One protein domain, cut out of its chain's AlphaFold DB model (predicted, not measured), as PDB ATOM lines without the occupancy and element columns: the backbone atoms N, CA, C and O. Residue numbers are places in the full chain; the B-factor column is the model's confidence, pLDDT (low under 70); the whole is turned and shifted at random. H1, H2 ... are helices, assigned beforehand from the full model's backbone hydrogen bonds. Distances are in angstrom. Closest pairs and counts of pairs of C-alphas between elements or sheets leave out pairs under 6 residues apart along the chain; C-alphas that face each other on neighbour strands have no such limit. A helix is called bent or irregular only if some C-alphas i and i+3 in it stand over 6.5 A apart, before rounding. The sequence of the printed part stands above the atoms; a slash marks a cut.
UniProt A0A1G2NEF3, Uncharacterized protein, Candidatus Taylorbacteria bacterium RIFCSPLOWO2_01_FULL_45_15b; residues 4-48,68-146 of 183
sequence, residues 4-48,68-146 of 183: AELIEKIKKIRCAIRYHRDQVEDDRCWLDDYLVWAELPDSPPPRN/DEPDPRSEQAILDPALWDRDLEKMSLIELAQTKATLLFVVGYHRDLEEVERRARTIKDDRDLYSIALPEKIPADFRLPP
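What this domain is: This is residues 4 to 48 and 68 to 146 of the 183 residues of an uncharacterized protein of Candidatus Taylorbacteria bacterium RIFCSPLOWO2_01_FULL_45_15b (UniProt A0A1G2NEF3). Two helical hairpins pack face to face: the kinked longest helix H3 with H4 in one layer, and H1 with the short H2 in the other. H1 and H3 run the same way and meet over their first halves, then spread as a V, with H4 beside the later part of H1 and H2 beside the later part of H3; residues 115 to 120 stick out. The printed part has 124 residues with four named helices, H1, H2, H3 and H4 along the chain, and no named strand. The class is all helix, though under half of the residues, 60 of 124, are in named elements. The whole is compact, with a radius of gyration of the C-alphas of 14.8 A and spans of 45 by 35 by 23 A.

Where its parts are: H3, residues 93 to 116, is 31.7 A long from first to last C-alpha and begins at C-alpha 93 (155.247, 103.950, 211.421). It has a kink of 43 degrees near residue 110 and is irregular, with C-alphas 111 and 114 7.6 A apart. H1, residues 4 to 22, is 26.1 A long and begins at C-alpha 4 (153.427, 111.499, 205.820). H4, residues 123 to 133, is 15.4 A long and ends at C-alpha 133 (167.417, 101.030, 198.344). H2, residues 32 to 37, is 8.9 A long.

How they stand to each other: H1, H3 and H4 form a bundle, three helices side by side. H3 and H4, a helical hairpin, touch at a shallow tilt of 13 degrees, opposite ways; their closest C-alphas, those of Leu 103 and Ala 133, are 5.8 A apart. H3 touches H1 with residues 96 to 103 alone, closest at the C-alphas of Lys 100 and Ile 10, 5.7 A apart. H1 and H3 run the same way at a tilt of 37 degrees, only just steep. H1 touches H4 with residues 14 to 21 alone, at a shallow tilt of 25 degrees, opposite ways; the closest C-alphas, of Arg 14 and Ala 133, are 6.8 A apart. H1 and H2, also a helical hairpin, touch at a shallow tilt of 21 degrees, opposite ways, with the closest C-alphas, of Ala 16 and Val 36, 5.2 A apart. H2 also touches H3, at a steep tilt of 52 degrees, with the closest C-alphas, of Trp 37 and Val 107, 6.3 A apart. H2 and H4 are apart. In H1, H2 and H4 every O i to N i+4 pair is within hydrogen-bond range; in H3, 18 of 20 are.

The domain as a whole: The two C-alphas farthest apart, those of Ser 92 and Pro 146, are 47.3 A apart. Residues 49 to 67 are not printed, and C-alphas 48 and 68 are 31.9 A apart across this cut, which lies in the link from H2 to H3. The links from H1 to H2 and from H3 to H4 are short. Residues 68 to 92 and 134 to 146 hold no named element. The mean pLDDT of the printed part is 92.3, and residues 44 to 48 are under 70.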
ATOM      1  N   ALA A   4     153.303 110.725 207.055       94.44
ATOM      2  CA  ALA A   4     153.427 111.499 205.820       94.44
ATOM      3  C   ALA A   4     154.829 112.114 205.680       94.44
ATOM      4  O   ALA A   4     155.454 112.002 204.631       94.44
ATOM      5  N   GLU A   5     155.368 112.684 206.760       95.25
ATOM      6  CA  GLU A   5     156.723 113.245 206.770       95.25
ATOM      7  C   GLU A   5     157.803 112.183 206.509       95.25
ATOM      8  O   GLU A   5     158.789 112.459 205.824       95.25
ATOM      9  N   LEU A   6     157.638 110.965 207.038       96.81
ATOM     10  CA  LEU A   6     158.569 109.865 206.776       96.81
ATOM     11  C   LEU A   6     158.488 109.378 205.330       96.81
ATOM     12  O   LEU A   6     159.533 109.195 204.710       96.81
ATOM     13  N   ILE A   7     157.276 109.209 204.796       97.88
ATOM     14  CA  ILE A   7     157.047 108.801 203.405       97.88
ATOM     15  C   ILE A   7     157.716 109.788 202.450       97.88
ATOM     16  O   ILE A   7     158.487 109.372 201.590       97.88
ATOM     17  N   GLU A   8     157.500 111.090 202.637       96.56
ATOM     18  CA  GLU A   8     158.102 112.109 201.773       96.56
ATOM     19  C   GLU A   8     159.635 112.119 201.868       96.56
ATOM     20  O   GLU A   8     160.325 112.245 200.856       96.56
ATOM     21  N   LYS A   9     160.203 111.897 203.061       95.75
ATOM     22  CA  LYS A   9     161.659 111.753 203.215       95.75
ATOM     23  C   LYS A   9     162.202 110.508 202.513       95.75
ATOM     24  O   LYS A   9     163.241 110.597 201.867       95.75
ATOM     25  N   ILE A  10     161.517 109.370 202.619       98.00
ATOM     26  CA  ILE A  10     161.908 108.127 201.938       98.00
ATOM     27  C   ILE A  10     161.859 108.312 200.421       98.00
ATOM     28  O   ILE A  10     162.830 107.990 199.739       98.00
ATOM     29  N   LYS A  11     160.768 108.886 199.900       97.62
ATOM     30  CA  LYS A  11     160.615 109.182 198.471       97.62
ATOM     31  C   LYS A  11     161.716 110.097 197.958       97.62
ATOM     32  O   LYS A  11     162.268 109.827 196.900       97.62
ATOM     33  N   LYS A  12     162.077 111.140 198.714       95.94
ATOM     34  CA  LYS A  12     163.167 112.051 198.337       95.94
ATOM     35  C   LYS A  12     164.505 111.319 198.196       95.94
ATOM     36  O   LYS A  12     165.166 111.473 197.174       95.94
ATOM     37  N   ILE A  13     164.852 110.461 199.161       96.94
ATOM     38  CA  ILE A  13     166.080 109.649 199.100       96.94
ATOM     39  C   ILE A  13     166.039 108.681 197.912       96.94
ATOM     40  O   ILE A  13     166.980 108.633 197.124       96.94
ATOM     41  N   ARG A  14     164.936 107.942 197.734       98.19
ATOM     42  CA  ARG A  14     164.778 107.026 196.593       98.19
ATOM     43  C   ARG A  14     164.844 107.758 195.255       98.19
ATOM     44  O   ARG A  14     165.436 107.235 194.325       98.19
ATOM     45  N   CYS A  15     164.287 108.963 195.159       96.31
ATOM     46  CA  CYS A  15     164.357 109.797 193.962       96.31
ATOM     47  C   CYS A  15     165.807 110.145 193.595       96.31
ATOM     48  O   CYS A  15     166.196 109.954 192.447       96.31
ATOM     49  N   ALA A  16     166.630 110.556 194.566       94.50
ATOM     50  CA  ALA A  16     168.050 110.825 194.330       94.50
ATOM     51  C   ALA A  16     168.811 109.569 193.860       94.50
ATOM     52  O   ALA A  16     169.602 109.634 192.922       94.50
ATOM     53  N   ILE A  17     168.525 108.407 194.459       97.44
ATOM     54  CA  ILE A  17     169.140 107.129 194.062       97.44
ATOM     55  C   ILE A  17     168.665 106.690 192.666       97.44
ATOM     56  O   ILE A  17     169.466 106.188 191.885       97.44
ATOM     57  N   ARG A  18     167.387 106.898 192.319       97.56
ATOM     58  CA  ARG A  18     166.853 106.631 190.970       97.56
ATOM     59  C   ARG A  18     167.503 107.525 189.929       97.56
ATOM     60  O   ARG A  18     167.956 107.010 188.921       97.56
ATOM     61  N   TYR A  19     167.613 108.825 190.204       94.38
ATOM     62  CA  TYR A  19     168.308 109.760 189.322       94.38
ATOM     63  C   TYR A  19     169.725 109.267 189.011       94.38
ATOM     64  O   TYR A  19     170.105 109.197 187.848       94.38
ATOM     65  N   HIS A  20     170.469 108.864 190.044       94.44
ATOM     66  CA  HIS A  20     171.820 108.312 189.920       94.44
ATOM     67  C   HIS A  20     171.868 106.990 189.134       94.44
ATOM     68  O   HIS A  20     172.719 106.826 188.262       94.44
ATOM     69  N   ARG A  21     170.921 106.077 189.383       95.94
ATOM     70  CA  ARG A  21     170.765 104.812 188.642       95.94
ATOM     71  C   ARG A  21     170.461 105.037 187.157       95.94
ATOM     72  O   ARG A  21     170.952 104.280 186.325       95.94
ATOM     73  N   ASP A  22     169.624 106.027 186.859       94.12
ATOM     74  CA  ASP A  22     169.048 106.266 185.532       94.12
ATOM     75  C   ASP A  22     169.947 107.126 184.630       94.12
ATOM     76  O   ASP A  22     169.627 107.296 183.455       94.12
ATOM     77  N   GLN A  23     171.072 107.647 185.141       89.19
ATOM     78  CA  GLN A  23     172.098 108.266 184.300       89.19
ATOM     79  C   GLN A  23     172.683 107.221 183.338       89.19
ATOM     80  O   GLN A  23     172.973 106.093 183.743       89.19
ATOM     81  N   VAL A  24     172.910 107.606 182.082       86.94
ATOM     82  CA  VAL A  24     173.431 106.726 181.024       86.94
ATOM     83  C   VAL A  24     174.552 107.408 180.249       86.94
ATOM     84  O   VAL A  24     174.583 108.627 180.147       86.94
ATOM     85  N   GLU A  25     175.463 106.616 179.685       82.94
ATOM     86  CA  GLU A  25     176.506 107.097 178.769       82.94
ATOM     87  C   GLU A  25     177.274 108.331 179.297       82.94
ATOM     88  O   GLU A  25     177.905 108.252 180.354       82.94
ATOM     89  N   ASP A  26     177.249 109.443 178.552       75.25
ATOM     90  CA  ASP A  26     177.930 110.702 178.874       75.25
ATOM     91  C   ASP A  26     177.362 111.399 180.118       75.25
ATOM     92  O   ASP A  26     178.075 112.183 180.745       75.25
ATOM     93  N   ASP A  27     176.123 111.089 180.509       76.06
ATOM     94  CA  ASP A  27     175.487 111.684 181.683       76.06
ATOM     95  C   ASP A  27     176.001 111.060 182.994       76.06
ATOM     96  O   ASP A  27     175.830 111.648 184.060       76.06
ATOM     97  N   ARG A  28     176.670 109.891 182.951       85.31
ATOM     98  CA  ARG A  28     177.222 109.233 184.152       85.31
ATOM     99  C   ARG A  28     178.563 109.822 184.578       85.31
ATOM    100  O   ARG A  28     179.563 109.743 183.862       85.31
ATOM    101  N   CYS A  29     178.644 110.259 185.833       85.50
ATOM    102  CA  CYS A  29     179.867 110.764 186.449       85.50
ATOM    103  C   CYS A  29     179.994 110.416 187.929       85.50
ATOM    104  O   CYS A  29     179.028 110.211 188.654       85.50
ATOM    105  N   TRP A  30     181.232 110.444 188.429       88.06
ATOM    106  CA  TRP A  30     181.488 110.348 189.868       88.06
ATOM    107  C   TRP A  30     180.875 111.509 190.665       88.06
ATOM    108  O   TRP A  30     180.717 111.397 191.878       88.06
ATOM    109  N   LEU A  31     180.556 112.633 190.017       85.12
ATOM    110  CA  LEU A  31     179.886 113.755 190.671       85.12
ATOM    111  C   LEU A  31     178.446 113.438 191.062       85.12
ATOM    112  O   LEU A  31     177.994 113.947 192.086       85.12
ATOM    113  N   ASP A  32     177.763 112.566 190.320       85.94
ATOM    114  CA  ASP A  32     176.369 112.208 190.601       85.94
ATOM    115  C   ASP A  32     176.226 111.558 191.981       85.94
ATOM    116  O   ASP A  32     175.173 111.625 192.613       85.94
ATOM    117  N   ASP A  33     177.311 110.982 192.503       89.88
ATOM    118  CA  ASP A  33     177.344 110.434 193.851       89.88
ATOM    119  C   ASP A  33     177.010 111.496 194.912       89.88
ATOM    120  O   ASP A  33     176.322 111.196 195.886       89.88
ATOM    121  N   TYR A  34     177.423 112.754 194.711       86.88
ATOM    122  CA  TYR A  34     177.110 113.849 195.634       86.88
ATOM    123  C   TYR A  34     175.618 114.174 195.667       86.88
ATOM    124  O   TYR A  34     175.125 114.625 196.700       86.88
ATOM    125  N   LEU A  35     174.890 113.913 194.580       85.31
ATOM    126  CA  LEU A  35     173.438 114.083 194.536       85.31
ATOM    127  C   LEU A  35     172.743 113.047 195.417       85.31
ATOM    128  O   LEU A  35     171.786 113.372 196.118       85.31
ATOM    129  N   VAL A  36     173.264 111.820 195.439       91.12
ATOM    130  CA  VAL A  36     172.797 110.771 196.350       91.12
ATOM    131  C   VAL A  36     173.143 111.127 197.798       91.12
ATOM    132  O   VAL A  36     172.311 110.988 198.695       91.12
ATOM    133  N   TRP A  37     174.363 111.610 198.037       91.56
ATOM    134  CA  TRP A  37     174.843 111.932 199.381       91.56
ATOM    135  C   TRP A  37     174.184 113.163 199.990       91.56
ATOM    136  O   TRP A  37     174.106 113.222 201.212       91.56
ATOM    137  N   ALA A  38     173.659 114.087 199.179       88.12
ATOM    138  CA  ALA A  38     173.013 115.327 199.622       88.12
ATOM    139  C   ALA A  38     171.848 115.114 200.606       88.12
ATOM    140  O   ALA A  38     171.467 116.031 201.334       88.12
ATOM    141  N   GLU A  39     171.283 113.907 200.652       86.44
ATOM    142  CA  GLU A  39     170.232 113.542 201.602       86.44
ATOM    143  C   GLU A  39     170.756 113.149 202.996       86.44
ATOM    144  O   GLU A  39     169.963 112.985 203.930       86.44
ATOM    145  N   LEU A  40     172.077 113.015 203.162       89.00
ATOM    146  CA  LEU A  40     172.723 112.796 204.453       89.00
ATOM    147  C   LEU A  40     172.843 114.116 205.238       89.00
ATOM    148  O   LEU A  40     173.187 115.147 204.658       89.00
ATOM    149  N   PRO A  41     172.625 114.108 206.567       81.81
ATOM    150  CA  PRO A  41     172.743 115.309 207.404       81.81
ATOM    151  C   PRO A  41     174.127 115.975 207.367       81.81
ATOM    152  O   PRO A  41     174.244 117.175 207.589       81.81
ATOM    153  N   ASP A  42     175.163 115.183 207.113       81.38
ATOM    154  CA  ASP A  42     176.578 115.542 207.076       81.38
ATOM    155  C   ASP A  42     177.151 115.446 205.650       81.38
ATOM    156  O   ASP A  42     178.348 115.219 205.471       81.38
ATOM    157  N   SER A  43     176.301 115.580 204.620       73.25
ATOM    158  CA  SER A  43     176.740 115.490 203.227       73.25
ATOM    159  C   SER A  43     177.864 116.490 202.937       73.25
ATOM    160  O   SER A  43     177.672 117.697 203.121       73.25
ATOM    161  N   PRO A  44     179.030 116.037 202.444       65.06
ATOM    162  CA  PRO A  44     180.093 116.954 202.081       65.06
ATOM    163  C   PRO A  44     179.663 117.786 200.865       65.06
ATOM    164  O   PRO A  44     179.038 117.240 199.949       65.06
ATOM    165  N   PRO A  45     180.036 119.075 200.785       62.88
ATOM    166  CA  PRO A  45     179.943 119.782 199.520       62.88
ATOM    167  C   PRO A  45     180.860 119.100 198.486       62.88
ATOM    168  O   PRO A  45     181.891 118.514 198.859       62.88
ATOM    169  N   PRO A  46     180.520 119.179 197.188       62.19
ATOM    170  CA  PRO A  46     181.420 118.781 196.115       62.19
ATOM    171  C   PRO A  46     182.744 119.526 196.306       62.19
ATOM    172  O   PRO A  46     182.796 120.753 196.361       62.19
ATOM    173  N   ARG A  47     183.802 118.757 196.581       64.62
ATOM    174  CA  ARG A  47     185.017 119.273 197.226       64.62
ATOM    175  C   ARG A  47     185.777 120.248 196.320       64.62
ATOM    176  O   ARG A  47     185.796 120.090 195.100       64.62
ATOM    177  N   ASN A  48     186.517 121.163 196.955       68.94
ATOM    178  CA  ASN A  48     187.575 121.993 196.361       68.94
ATOM    179  C   ASN A  48     188.747 121.121 195.867       68.94
ATOM    180  O   ASN A  48     189.820 121.100 196.466       68.94
ATOM    181  N   ASP A  68     180.779  96.578 179.878       93.44
ATOM    182  CA  ASP A  68     180.698  96.488 178.415       93.44
ATOM    183  C   ASP A  68     179.268  96.130 177.960       93.44
ATOM    184  O   ASP A  68     178.826  96.543 176.892       93.44
ATOM    185  N   GLU A  69     178.515  95.431 178.813       92.94
ATOM    186  CA  GLU A  69     177.145  94.976 178.559       92.94
ATOM    187  C   GLU A  69     176.194  95.464 179.662       92.94
ATOM    188  O   GLU A  69     176.621  95.625 180.813       92.94
ATOM    189  N   PRO A  70     174.904  95.687 179.345       90.62
ATOM    190  CA  PRO A  70     173.913  96.023 180.353       90.62
ATOM    191  C   PRO A  70     173.646  94.827 181.271       90.62
ATOM    192  O   PRO A  70     173.704  93.663 180.864       90.62
ATOM    193  N   ASP A  71     173.283  95.118 182.516       89.44
ATOM    194  CA  ASP A  71     172.875  94.080 183.453       89.44
ATOM    195  C   ASP A  71     171.551  93.431 183.020       89.44
ATOM    196  O   ASP A  71     170.634  94.116 182.547       89.44
ATOM    197  N   PRO A  72     171.399  92.108 183.210       90.31
ATOM    198  CA  PRO A  72     170.155  91.432 182.895       90.31
ATOM    199  C   PRO A  72     169.033  91.971 183.781       90.31
ATOM    200  O   PRO A  72     169.172  92.142 184.995       90.31
ATOM    201  N   ARG A  73     167.877  92.207 183.165       89.56
ATOM    202  CA  ARG A  73     166.684  92.631 183.891       89.56
ATOM    203  C   ARG A  73     166.213  91.510 184.819       89.56
ATOM    204  O   ARG A  73     166.059  90.370 184.391       89.56
ATOM    205  N   SER A  74     165.931  91.857 186.072       89.44
ATOM    206  CA  SER A  74     165.297  90.947 187.027       89.44
ATOM    207  C   SER A  74     163.865  90.610 186.596       89.44
ATOM    208  O   SER A  74     163.108  91.502 186.210       89.44
ATOM    209  N   GLU A  75     163.453  89.350 186.737       91.75
ATOM    210  CA  GLU A  75     162.047  88.937 186.568       91.75
ATOM    211  C   GLU A  75     161.110  89.627 187.573       91.75
ATOM    212  O   GLU A  75     159.912  89.748 187.340       91.75
ATOM    213  N   GLN A  76     161.665  90.112 188.686       91.81
ATOM    214  CA  GLN A  76     160.942  90.829 189.736       91.81
ATOM    215  C   GLN A  76     160.905  92.348 189.500       91.81
ATOM    216  O   GLN A  76     160.460  93.087 190.378       91.81
ATOM    217  N   ALA A  77     161.402  92.834 188.357       94.88
ATOM    218  CA  ALA A  77     161.467  94.263 188.086       94.88
ATOM    219  C   ALA A  77     160.063  94.884 187.951       94.88
ATOM    220  O   ALA A  77     159.234  94.433 187.159       94.88
ATOM    221  N   ILE A  78     159.815  95.967 188.689       96.69
ATOM    222  CA  ILE A  78     158.568  96.737 188.627       96.69
ATOM    223  C   ILE A  78     158.738  97.829 187.571       96.69
ATOM    224  O   ILE A  78     159.373  98.848 187.819       96.69
ATOM    225  N   LEU A  79     158.183  97.619 186.377       94.94
ATOM    226  CA  LEU A  79     158.395  98.529 185.241       94.94
ATOM    227  C   LEU A  79     157.492  99.764 185.245       94.94
ATOM    228  O   LEU A  79     157.811 100.735 184.569       94.94
ATOM    229  N   ASP A  80     156.376  99.724 185.971       96.75
ATOM    230  CA  ASP A  80     155.447 100.848 186.077       96.75
ATOM    231  C   ASP A  80     155.889 101.804 187.204       96.75
ATOM    232  O   ASP A  80     155.828 101.413 188.378       96.75
ATOM    233  N   PRO A  81     156.295 103.053 186.891       95.56
ATOM    234  CA  PRO A  81     156.714 104.028 187.895       95.56
ATOM    235  C   PRO A  81     155.638 104.359 188.931       95.56
ATOM    236  O   PRO A  81     155.968 104.686 190.071       95.56
ATOM    237  N   ALA A  82     154.351 104.218 188.589       95.75
ATOM    238  CA  ALA A  82     153.256 104.431 189.534       95.75
ATOM    239  C   ALA A  82     153.252 103.403 190.681       95.75
ATOM    240  O   ALA A  82     152.583 103.597 191.698       95.75
ATOM    241  N   LEU A  83     153.996 102.301 190.533       96.38
ATOM    242  CA  LEU A  83     154.099 101.234 191.522       96.38
ATOM    243  C   LEU A  83     155.374 101.312 192.377       96.38
ATOM    244  O   LEU A  83     155.454 100.603 193.379       96.38
ATOM    245  N   TRP A  84     156.348 102.162 192.029       96.19
ATOM    246  CA  TRP A  84     157.685 102.160 192.641       96.19
ATOM    247  C   TRP A  84     157.716 102.500 194.134       96.19
ATOM    248  O   TRP A  84     158.609 102.038 194.825       96.19
ATOM    249  N   ASP A  85     156.767 103.276 194.657       97.50
ATOM    250  CA  ASP A  85     156.719 103.633 196.088       97.50
ATOM    251  C   ASP A  85     155.419 103.183 196.776       97.50
ATOM    252  O   ASP A  85     155.080 103.647 197.867       97.50
ATOM    253  N   ARG A  86     154.671 102.264 196.150       96.38
ATOM    254  CA  ARG A  86     153.413 101.740 196.713       96.38
ATOM    255  C   ARG A  86     153.610 100.868 197.945       96.38
ATOM    256  O   ARG A  86     152.651 100.618 198.672       96.38
ATOM    257  N   ASP A  87     154.826 100.388 198.183       95.88
ATOM    258  CA  ASP A  87     155.175  99.684 199.413       95.88
ATOM    259  C   ASP A  87     154.961 100.578 200.643       95.88
ATOM    260  O   ASP A  87     154.446 100.108 201.657       95.88
ATOM    261  N   LEU A  88     155.240 101.881 200.520       97.38
ATOM    262  CA  LEU A  88     155.157 102.842 201.622       97.38
ATOM    263  C   LEU A  88     153.731 103.048 202.153       97.38
ATOM    264  O   LEU A  88     153.559 103.331 203.335       97.38
ATOM    265  N   GLU A  89     152.704 102.885 201.312       94.62
ATOM    266  CA  GLU A  89     151.291 103.068 201.694       94.62
ATOM    267  C   GLU A  89     150.824 102.053 202.744       94.62
ATOM    268  O   GLU A  89     149.871 102.305 203.483       94.62
ATOM    269  N   LYS A  90     151.479 100.890 202.790       94.31
ATOM    270  CA  LYS A  90     151.102  99.761 203.646       94.31
ATOM    271  C   LYS A  90     151.988  99.629 204.882       94.31
ATOM    272  O   LYS A  90     151.674  98.822 205.751       94.31
ATOM    273  N   MET A  91     153.074 100.394 204.953       97.62
ATOM    274  CA  MET A  91     154.021 100.336 206.059       97.62
ATOM    275  C   MET A  91     153.464 101.027 207.306       97.62
ATOM    276  O   MET A  91     152.943 102.144 207.267       97.62
ATOM    277  N   SER A  92     153.634 100.373 208.447       97.25
ATOM    278  CA  SER A  92     153.478 100.977 209.764       97.25
ATOM    279  C   SER A  92     154.520 102.077 210.001       97.25
ATOM    280  O   SER A  92     155.552 102.159 209.333       97.25
ATOM    281  N   LEU A  93     154.293 102.910 211.021       97.00
ATOM    282  CA  LEU A  93     155.247 103.950 211.421       97.00
ATOM    283  C   LEU A  93     156.647 103.379 211.724       97.00
ATOM    284  O   LEU A  93     157.655 104.015 211.416       97.00
ATOM    285  N   ILE A  94     156.708 102.181 212.316       97.38
ATOM    286  CA  ILE A  94     157.966 101.501 212.651       97.38
ATOM    287  C   ILE A  94     158.684 101.054 211.374       97.38
ATOM    288  O   ILE A  94     159.874 101.319 211.231       97.38
ATOM    289  N   GLU A  95     157.967 100.445 210.428       98.06
ATOM    290  CA  GLU A  95     158.532 100.006 209.144       98.06
ATOM    291  C   GLU A  95     159.020 101.191 208.301       98.06
ATOM    292  O   GLU A  95     160.103 101.126 207.718       98.06
ATOM    293  N   LEU A  96     158.289 102.310 208.292       98.44
ATOM    294  CA  LEU A  96     158.739 103.549 207.651       98.44
ATOM    295  C   LEU A  96     160.028 104.075 208.300       98.44
ATOM    296  O   LEU A  96     160.977 104.443 207.604       98.44
ATOM    297  N   ALA A  97     160.100 104.091 209.634       97.69
ATOM    298  CA  ALA A  97     161.302 104.525 210.342       97.69
ATOM    299  C   ALA A  97     162.506 103.612 210.045       97.69
ATOM    300  O   ALA A  97     163.602 104.116 209.796       97.69
ATOM    301  N   GLN A  98     162.298 102.292 210.011       97.69
ATOM    302  CA  GLN A  98     163.324 101.309 209.654       97.69
ATOM    303  C   GLN A  98     163.777 101.469 208.202       97.69
ATOM    304  O   GLN A  98     164.973 101.549 207.951       97.69
ATOM    305  N   THR A  99     162.842 101.621 207.262       97.88
ATOM    306  CA  THR A  99     163.135 101.849 205.836       97.88
ATOM    307  C   THR A  99     163.984 103.097 205.649       97.88
ATOM    308  O   THR A  99     165.008 103.063 204.971       97.88
ATOM    309  N   LYS A 100     163.615 104.200 206.311       97.25
ATOM    310  CA  LYS A 100     164.418 105.424 206.293       97.25
ATOM    311  C   LYS A 100     165.816 105.194 206.875       97.25
ATOM    312  O   LYS A 100     166.788 105.670 206.296       97.25
ATOM    313  N   ALA A 101     165.928 104.494 208.004       96.75
ATOM    314  CA  ALA A 101     167.218 104.202 208.623       96.75
ATOM    315  C   ALA A 101     168.109 103.346 207.708       96.75
ATOM    316  O   ALA A 101     169.282 103.668 207.538       96.75
ATOM    317  N   THR A 102     167.549 102.321 207.061       97.50
ATOM    318  CA  THR A 102     168.252 101.499 206.069       97.50
ATOM    319  C   THR A 102     168.723 102.335 204.886       97.50
ATOM    320  O   THR A 102     169.879 102.216 204.496       97.50
ATOM    321  N   LEU A 103     167.872 103.214 204.349       97.69
ATOM    322  CA  LEU A 103     168.242 104.096 203.239       97.69
ATOM    323  C   LEU A 103     169.399 105.030 203.603       97.69
ATOM    324  O   LEU A 103     170.369 105.126 202.858       97.69
ATOM    325  N   LEU A 104     169.333 105.676 204.768       96.38
ATOM    326  CA  LEU A 104     170.422 106.529 205.245       96.38
ATOM    327  C   LEU A 104     171.710 105.729 205.474       96.38
ATOM    328  O   LEU A 104     172.787 106.205 205.131       96.38
ATOM    329  N   PHE A 105     171.599 104.508 206.003       95.88
ATOM    330  CA  PHE A 105     172.744 103.626 206.196       95.88
ATOM    331  C   PHE A 105     173.415 103.258 204.869       95.88
ATOM    332  O   PHE A 105     174.626 103.412 204.757       95.88
ATOM    333  N   VAL A 106     172.666 102.816 203.852       96.62
ATOM    334  CA  VAL A 106     173.276 102.415 202.570       96.62
ATOM    335  C   VAL A 106     173.848 103.597 201.798       96.62
ATOM    336  O   VAL A 106     174.905 103.464 201.190       96.62
ATOM    337  N   VAL A 107     173.207 104.769 201.867       96.38
ATOM    338  CA  VAL A 107     173.743 105.999 201.268       96.38
ATOM    339  C   VAL A 107     175.026 106.434 201.983       96.38
ATOM    340  O   VAL A 107     176.006 106.773 201.321       96.38
ATOM    341  N   GLY A 108     175.051 106.374 203.319       95.44
ATOM    342  CA  GLY A 108     176.242 106.657 204.124       95.44
ATOM    343  C   GLY A 108     177.381 105.679 203.844       95.44
ATOM    344  O   GLY A 108     178.499 106.099 203.566       95.44
ATOM    345  N   TYR A 109     177.091 104.377 203.810       94.94
ATOM    346  CA  TYR A 109     178.087 103.363 203.470       94.94
ATOM    347  C   TYR A 109     178.637 103.569 202.054       94.94
ATOM    348  O   TYR A 109     179.847 103.543 201.870       94.94
ATOM    349  N   HIS A 110     177.781 103.863 201.067       95.25
ATOM    350  CA  HIS A 110     178.212 104.182 199.704       95.25
ATOM    351  C   HIS A 110     179.136 105.412 199.647       95.25
ATOM    352  O   HIS A 110     180.078 105.429 198.856       95.25
ATOM    353  N   ARG A 111     178.899 106.433 200.482       93.06
ATOM    354  CA  ARG A 111     179.776 107.609 200.605       93.06
ATOM    355  C   ARG A 111     181.143 107.253 201.180       93.06
ATOM    356  O   ARG A 111     182.165 107.663 200.632       93.06
ATOM    357  N   ASP A 112     181.146 106.498 202.271       92.44
ATOM    358  CA  ASP A 112     182.337 106.265 203.093       92.44
ATOM    359  C   ASP A 112     183.145 105.040 202.635       92.44
ATOM    360  O   ASP A 112     184.220 104.756 203.164       92.44
ATOM    361  N   LEU A 113     182.659 104.328 201.614       92.81
ATOM    362  CA  LEU A 113     183.203 103.054 201.158       92.81
ATOM    363  C   LEU A 113     184.701 103.109 200.853       92.81
ATOM    364  O   LEU A 113     185.438 102.205 201.237       92.81
ATOM    365  N   GLU A 114     185.169 104.162 200.176       90.25
ATOM    366  CA  GLU A 114     186.585 104.276 199.796       90.25
ATOM    367  C   GLU A 114     187.507 104.384 201.020       90.25
ATOM    368  O   GLU A 114     188.624 103.864 201.005       90.25
ATOM    369  N   GLU A 115     187.029 105.022 202.091       90.12
ATOM    370  CA  GLU A 115     187.757 105.172 203.351       90.12
ATOM    371  C   GLU A 115     187.698 103.891 204.189       90.12
ATOM    372  O   GLU A 115     188.726 103.427 204.689       90.12
ATOM    373  N   VAL A 116     186.509 103.292 204.296       91.31
ATOM    374  CA  VAL A 116     186.262 102.086 205.098       91.31
ATOM    375  C   VAL A 116     186.959 100.865 204.497       91.31
ATOM    376  O   VAL A 116     187.668 100.145 205.200       91.31
ATOM    377  N   GLU A 117     186.806 100.652 203.190       92.94
ATOM    378  CA  GLU A 117     187.305  99.465 202.484       92.94
ATOM    379  C   GLU A 117     188.712  99.666 201.897       92.94
ATOM    380  O   GLU A 117     189.311  98.723 201.379       92.94
ATOM    381  N   ARG A 118     189.255 100.892 201.957       93.12
ATOM    382  CA  ARG A 118     190.579 101.261 201.415       93.12
ATOM    383  C   ARG A 118     190.772 100.858 199.946       93.12
ATOM    384  O   ARG A 118     191.859 100.440 199.541       93.12
ATOM    385  N   ARG A 119     189.717 100.995 199.139       94.44
ATOM    386  CA  ARG A 119     189.699 100.701 197.696       94.44
ATOM    387  C   ARG A 119     188.810 101.686 196.944       94.44
ATOM    388  O   ARG A 119     187.942 102.313 197.537       94.44
ATOM    389  N   ALA A 120     188.983 101.780 195.628       94.31
ATOM    390  CA  ALA A 120     188.045 102.521 194.790       94.31
ATOM    391  C   ALA A 120     186.651 101.866 194.807       94.31
ATOM    392  O   ALA A 120     186.525 100.638 194.923       94.31
ATOM    393  N   ARG A 121     185.607 102.688 194.655       95.06
ATOM    394  CA  ARG A 121     184.248 102.199 194.399       95.06
ATOM    395  C   ARG A 121     184.152 101.563 193.022       95.06
ATOM    396  O   ARG A 121     184.769 102.017 192.060       95.06
ATOM    397  N   THR A 122     183.352 100.515 192.950       96.44
ATOM    398  CA  THR A 122     183.166  99.634 191.801       96.44
ATOM    399  C   THR A 122     181.702  99.606 191.383       96.44
ATOM    400  O   THR A 122     180.824  99.996 192.148       96.44
ATOM    401  N   ILE A 123     181.413  99.056 190.200       95.56
ATOM    402  CA  ILE A 123     180.028  98.802 189.763       95.56
ATOM    403  C   ILE A 123     179.240  97.995 190.801       95.56
ATOM    404  O   ILE A 123     178.042  98.198 190.974       95.56
ATOM    405  N   LYS A 124     179.892  97.047 191.488       96.31
ATOM    406  CA  LYS A 124     179.215  96.226 192.495       96.31
ATOM    407  C   LYS A 124     178.654  97.092 193.623       96.31
ATOM    408  O   LYS A 124     177.547  96.833 194.073       96.31
ATOM    409  N   ASP A 125     179.384  98.122 194.032       97.19
ATOM    410  CA  ASP A 125     178.956  99.009 195.112       97.19
ATOM    411  C   ASP A 125     177.707  99.814 194.709       97.19
ATOM    412  O   ASP A 125     176.779  99.960 195.503       97.19
ATOM    413  N   ASP A 126     177.631 100.242 193.444       96.88
ATOM    414  CA  ASP A 126     176.439 100.891 192.882       96.88
ATOM    415  C   ASP A 126     175.248  99.928 192.806       96.88
ATOM    416  O   ASP A 126     174.133 100.257 193.207       96.88
ATOM    417  N   ARG A 127     175.484  98.702 192.321       96.25
ATOM    418  CA  ARG A 127     174.458  97.649 192.274       96.25
ATOM    419  C   ARG A 127     173.913  97.344 193.667       96.25
ATOM    420  O   ARG A 127     172.702  97.194 193.827       96.25
ATOM    421  N   ASP A 128     174.783  97.261 194.669       96.25
ATOM    422  CA  ASP A 128     174.390  97.017 196.054       96.25
ATOM    423  C   ASP A 128     173.525  98.181 196.574       96.25
ATOM    424  O   ASP A 128     172.443  97.937 197.111       96.25
ATOM    425  N   LEU A 129     173.922  99.438 196.318       97.31
ATOM    426  CA  LEU A 129     173.119 100.623 196.646       97.31
ATOM    427  C   LEU A 129     171.706 100.524 196.050       97.31
ATOM    428  O   LEU A 129     170.720 100.627 196.783       97.31
ATOM    429  N   TYR A 130     171.587 100.290 194.740       97.25
ATOM    430  CA  TYR A 130     170.286 100.242 194.066       97.25
ATOM    431  C   TYR A 130     169.448  99.050 194.519       97.25
ATOM    432  O   TYR A 130     168.253  99.190 194.782       97.25
ATOM    433  N   SER A 131     170.064  97.873 194.632       95.25
ATOM    434  CA  SER A 131     169.355  96.643 194.975       95.25
ATOM    435  C   SER A 131     168.795  96.674 196.393       95.25
ATOM    436  O   SER A 131     167.739  96.086 196.627       95.25
ATOM    437  N   ILE A 132     169.438  97.375 197.329       96.19
ATOM    438  CA  ILE A 132     168.927  97.526 198.693       96.19
ATOM    439  C   ILE A 132     167.909  98.668 198.763       96.19
ATOM    440  O   ILE A 132     166.838  98.498 199.349       96.19
ATOM    441  N   ALA A 133     168.213  99.820 198.164       97.12
ATOM    442  CA  ALA A 133     167.417 101.030 198.344       97.12
ATOM    443  C   ALA A 133     166.110 101.054 197.542       97.12
ATOM    444  O   ALA A 133     165.119 101.645 197.989       97.12
ATOM    445  N   LEU A 134     166.106 100.444 196.353       97.75
ATOM    446  CA  LEU A 134     165.023 100.582 195.389       97.75
ATOM    447  C   LEU A 134     164.166  99.305 195.327       97.75
ATOM    448  O   LEU A 134     164.687  98.204 195.085       97.75
ATOM    449  N   PRO A 135     162.846  99.403 195.566       96.81
ATOM    450  CA  PRO A 135     161.945  98.253 195.508       96.81
ATOM    451  C   PRO A 135     161.689  97.774 194.077       96.81
ATOM    452  O   PRO A 135     161.383  96.603 193.889       96.81
ATOM    453  N   GLU A 136     161.852  98.631 193.067       96.75
ATOM    454  CA  GLU A 136     161.553  98.286 191.677       96.75
ATOM    455  C   GLU A 136     162.551  97.321 191.026       96.75
ATOM    456  O   GLU A 136     162.253  96.794 189.959       96.75
ATOM    457  N   LYS A 137     163.717  97.077 191.644       95.19
ATOM    458  CA  LYS A 137     164.752  96.126 191.176       95.19
ATOM    459  C   LYS A 137     165.145  96.278 189.699       95.19
ATOM    460  O   LYS A 137     165.555  95.311 189.057       95.19
ATOM    461  N   ILE A 138     165.029  97.491 189.163       96.00
ATOM    462  CA  ILE A 138     165.510  97.828 187.825       96.00
ATOM    463  C   ILE A 138     167.038  97.975 187.904       96.00
ATOM    464  O   ILE A 138     167.512  98.717 188.770       96.00
ATOM    465  N   PRO A 139     167.816  97.271 187.060       95.00
ATOM    466  CA  PRO A 139     169.259  97.472 186.999       95.00
ATOM    467  C   PRO A 139     169.607  98.826 186.367       95.00
ATOM    468  O   PRO A 139     168.878  99.309 185.503       95.00
ATOM    469  N   ALA A 140     170.735  99.412 186.769       94.44
ATOM    470  CA  ALA A 140     171.317 100.546 186.054       94.44
ATOM    471  C   ALA A 140     171.995 100.091 184.757       94.44
ATOM    472  O   ALA A 140     172.411  98.936 184.628       94.44
ATOM    473  N   ASP A 141     172.173 101.033 183.837       94.38
ATOM    474  CA  ASP A 141     173.046 100.853 182.685       94.38
ATOM    475  C   ASP A 141     174.434 101.419 182.999       94.38
ATOM    476  O   ASP A 141     174.626 102.625 183.142       94.38
ATOM    477  N   PHE A 142     175.418 100.533 183.148       95.25
ATOM    478  CA  PHE A 142     176.790 100.917 183.484       95.25
ATOM    479  C   PHE A 142     177.673 101.134 182.257       95.25
ATOM    480  O   PHE A 142     178.883 101.325 182.408       95.25
ATOM    481  N   ARG A 143     177.114 101.078 181.046       93.94
ATOM    482  CA  ARG A 143     177.886 101.344 179.838       93.94
ATOM    483  C   ARG A 143     178.292 102.810 179.800       93.94
ATOM    484  O   ARG A 143     177.507 103.705 180.103       93.94
ATOM    485  N   LEU A 144     179.549 103.028 179.442       91.06
ATOM    486  CA  LEU A 144     180.127 104.344 179.209       91.06
ATOM    487  C   LEU A 144     180.624 104.403 177.761       91.06
ATOM    488  O   LEU A 144     180.933 103.352 177.187       91.06
ATOM    489  N   PRO A 145     180.771 105.605 177.187       89.19
ATOM    490  CA  PRO A 145     181.443 105.778 175.908       89.19
ATOM    491  C   PRO A 145     182.840 105.134 175.891       89.19
ATOM    492  O   PRO A 145     183.439 104.869 176.946       89.19
ATOM    493  N   PRO A 146     183.425 104.914 174.702       89.31
ATOM    494  CA  PRO A 146     184.818 104.506 174.577       89.31
ATOM    495  C   PRO A 146     185.753 105.401 175.398       89.31
ATOM    496  O   PRO A 146     185.526 106.603 175.543       89.31
TER     497      PRO A 146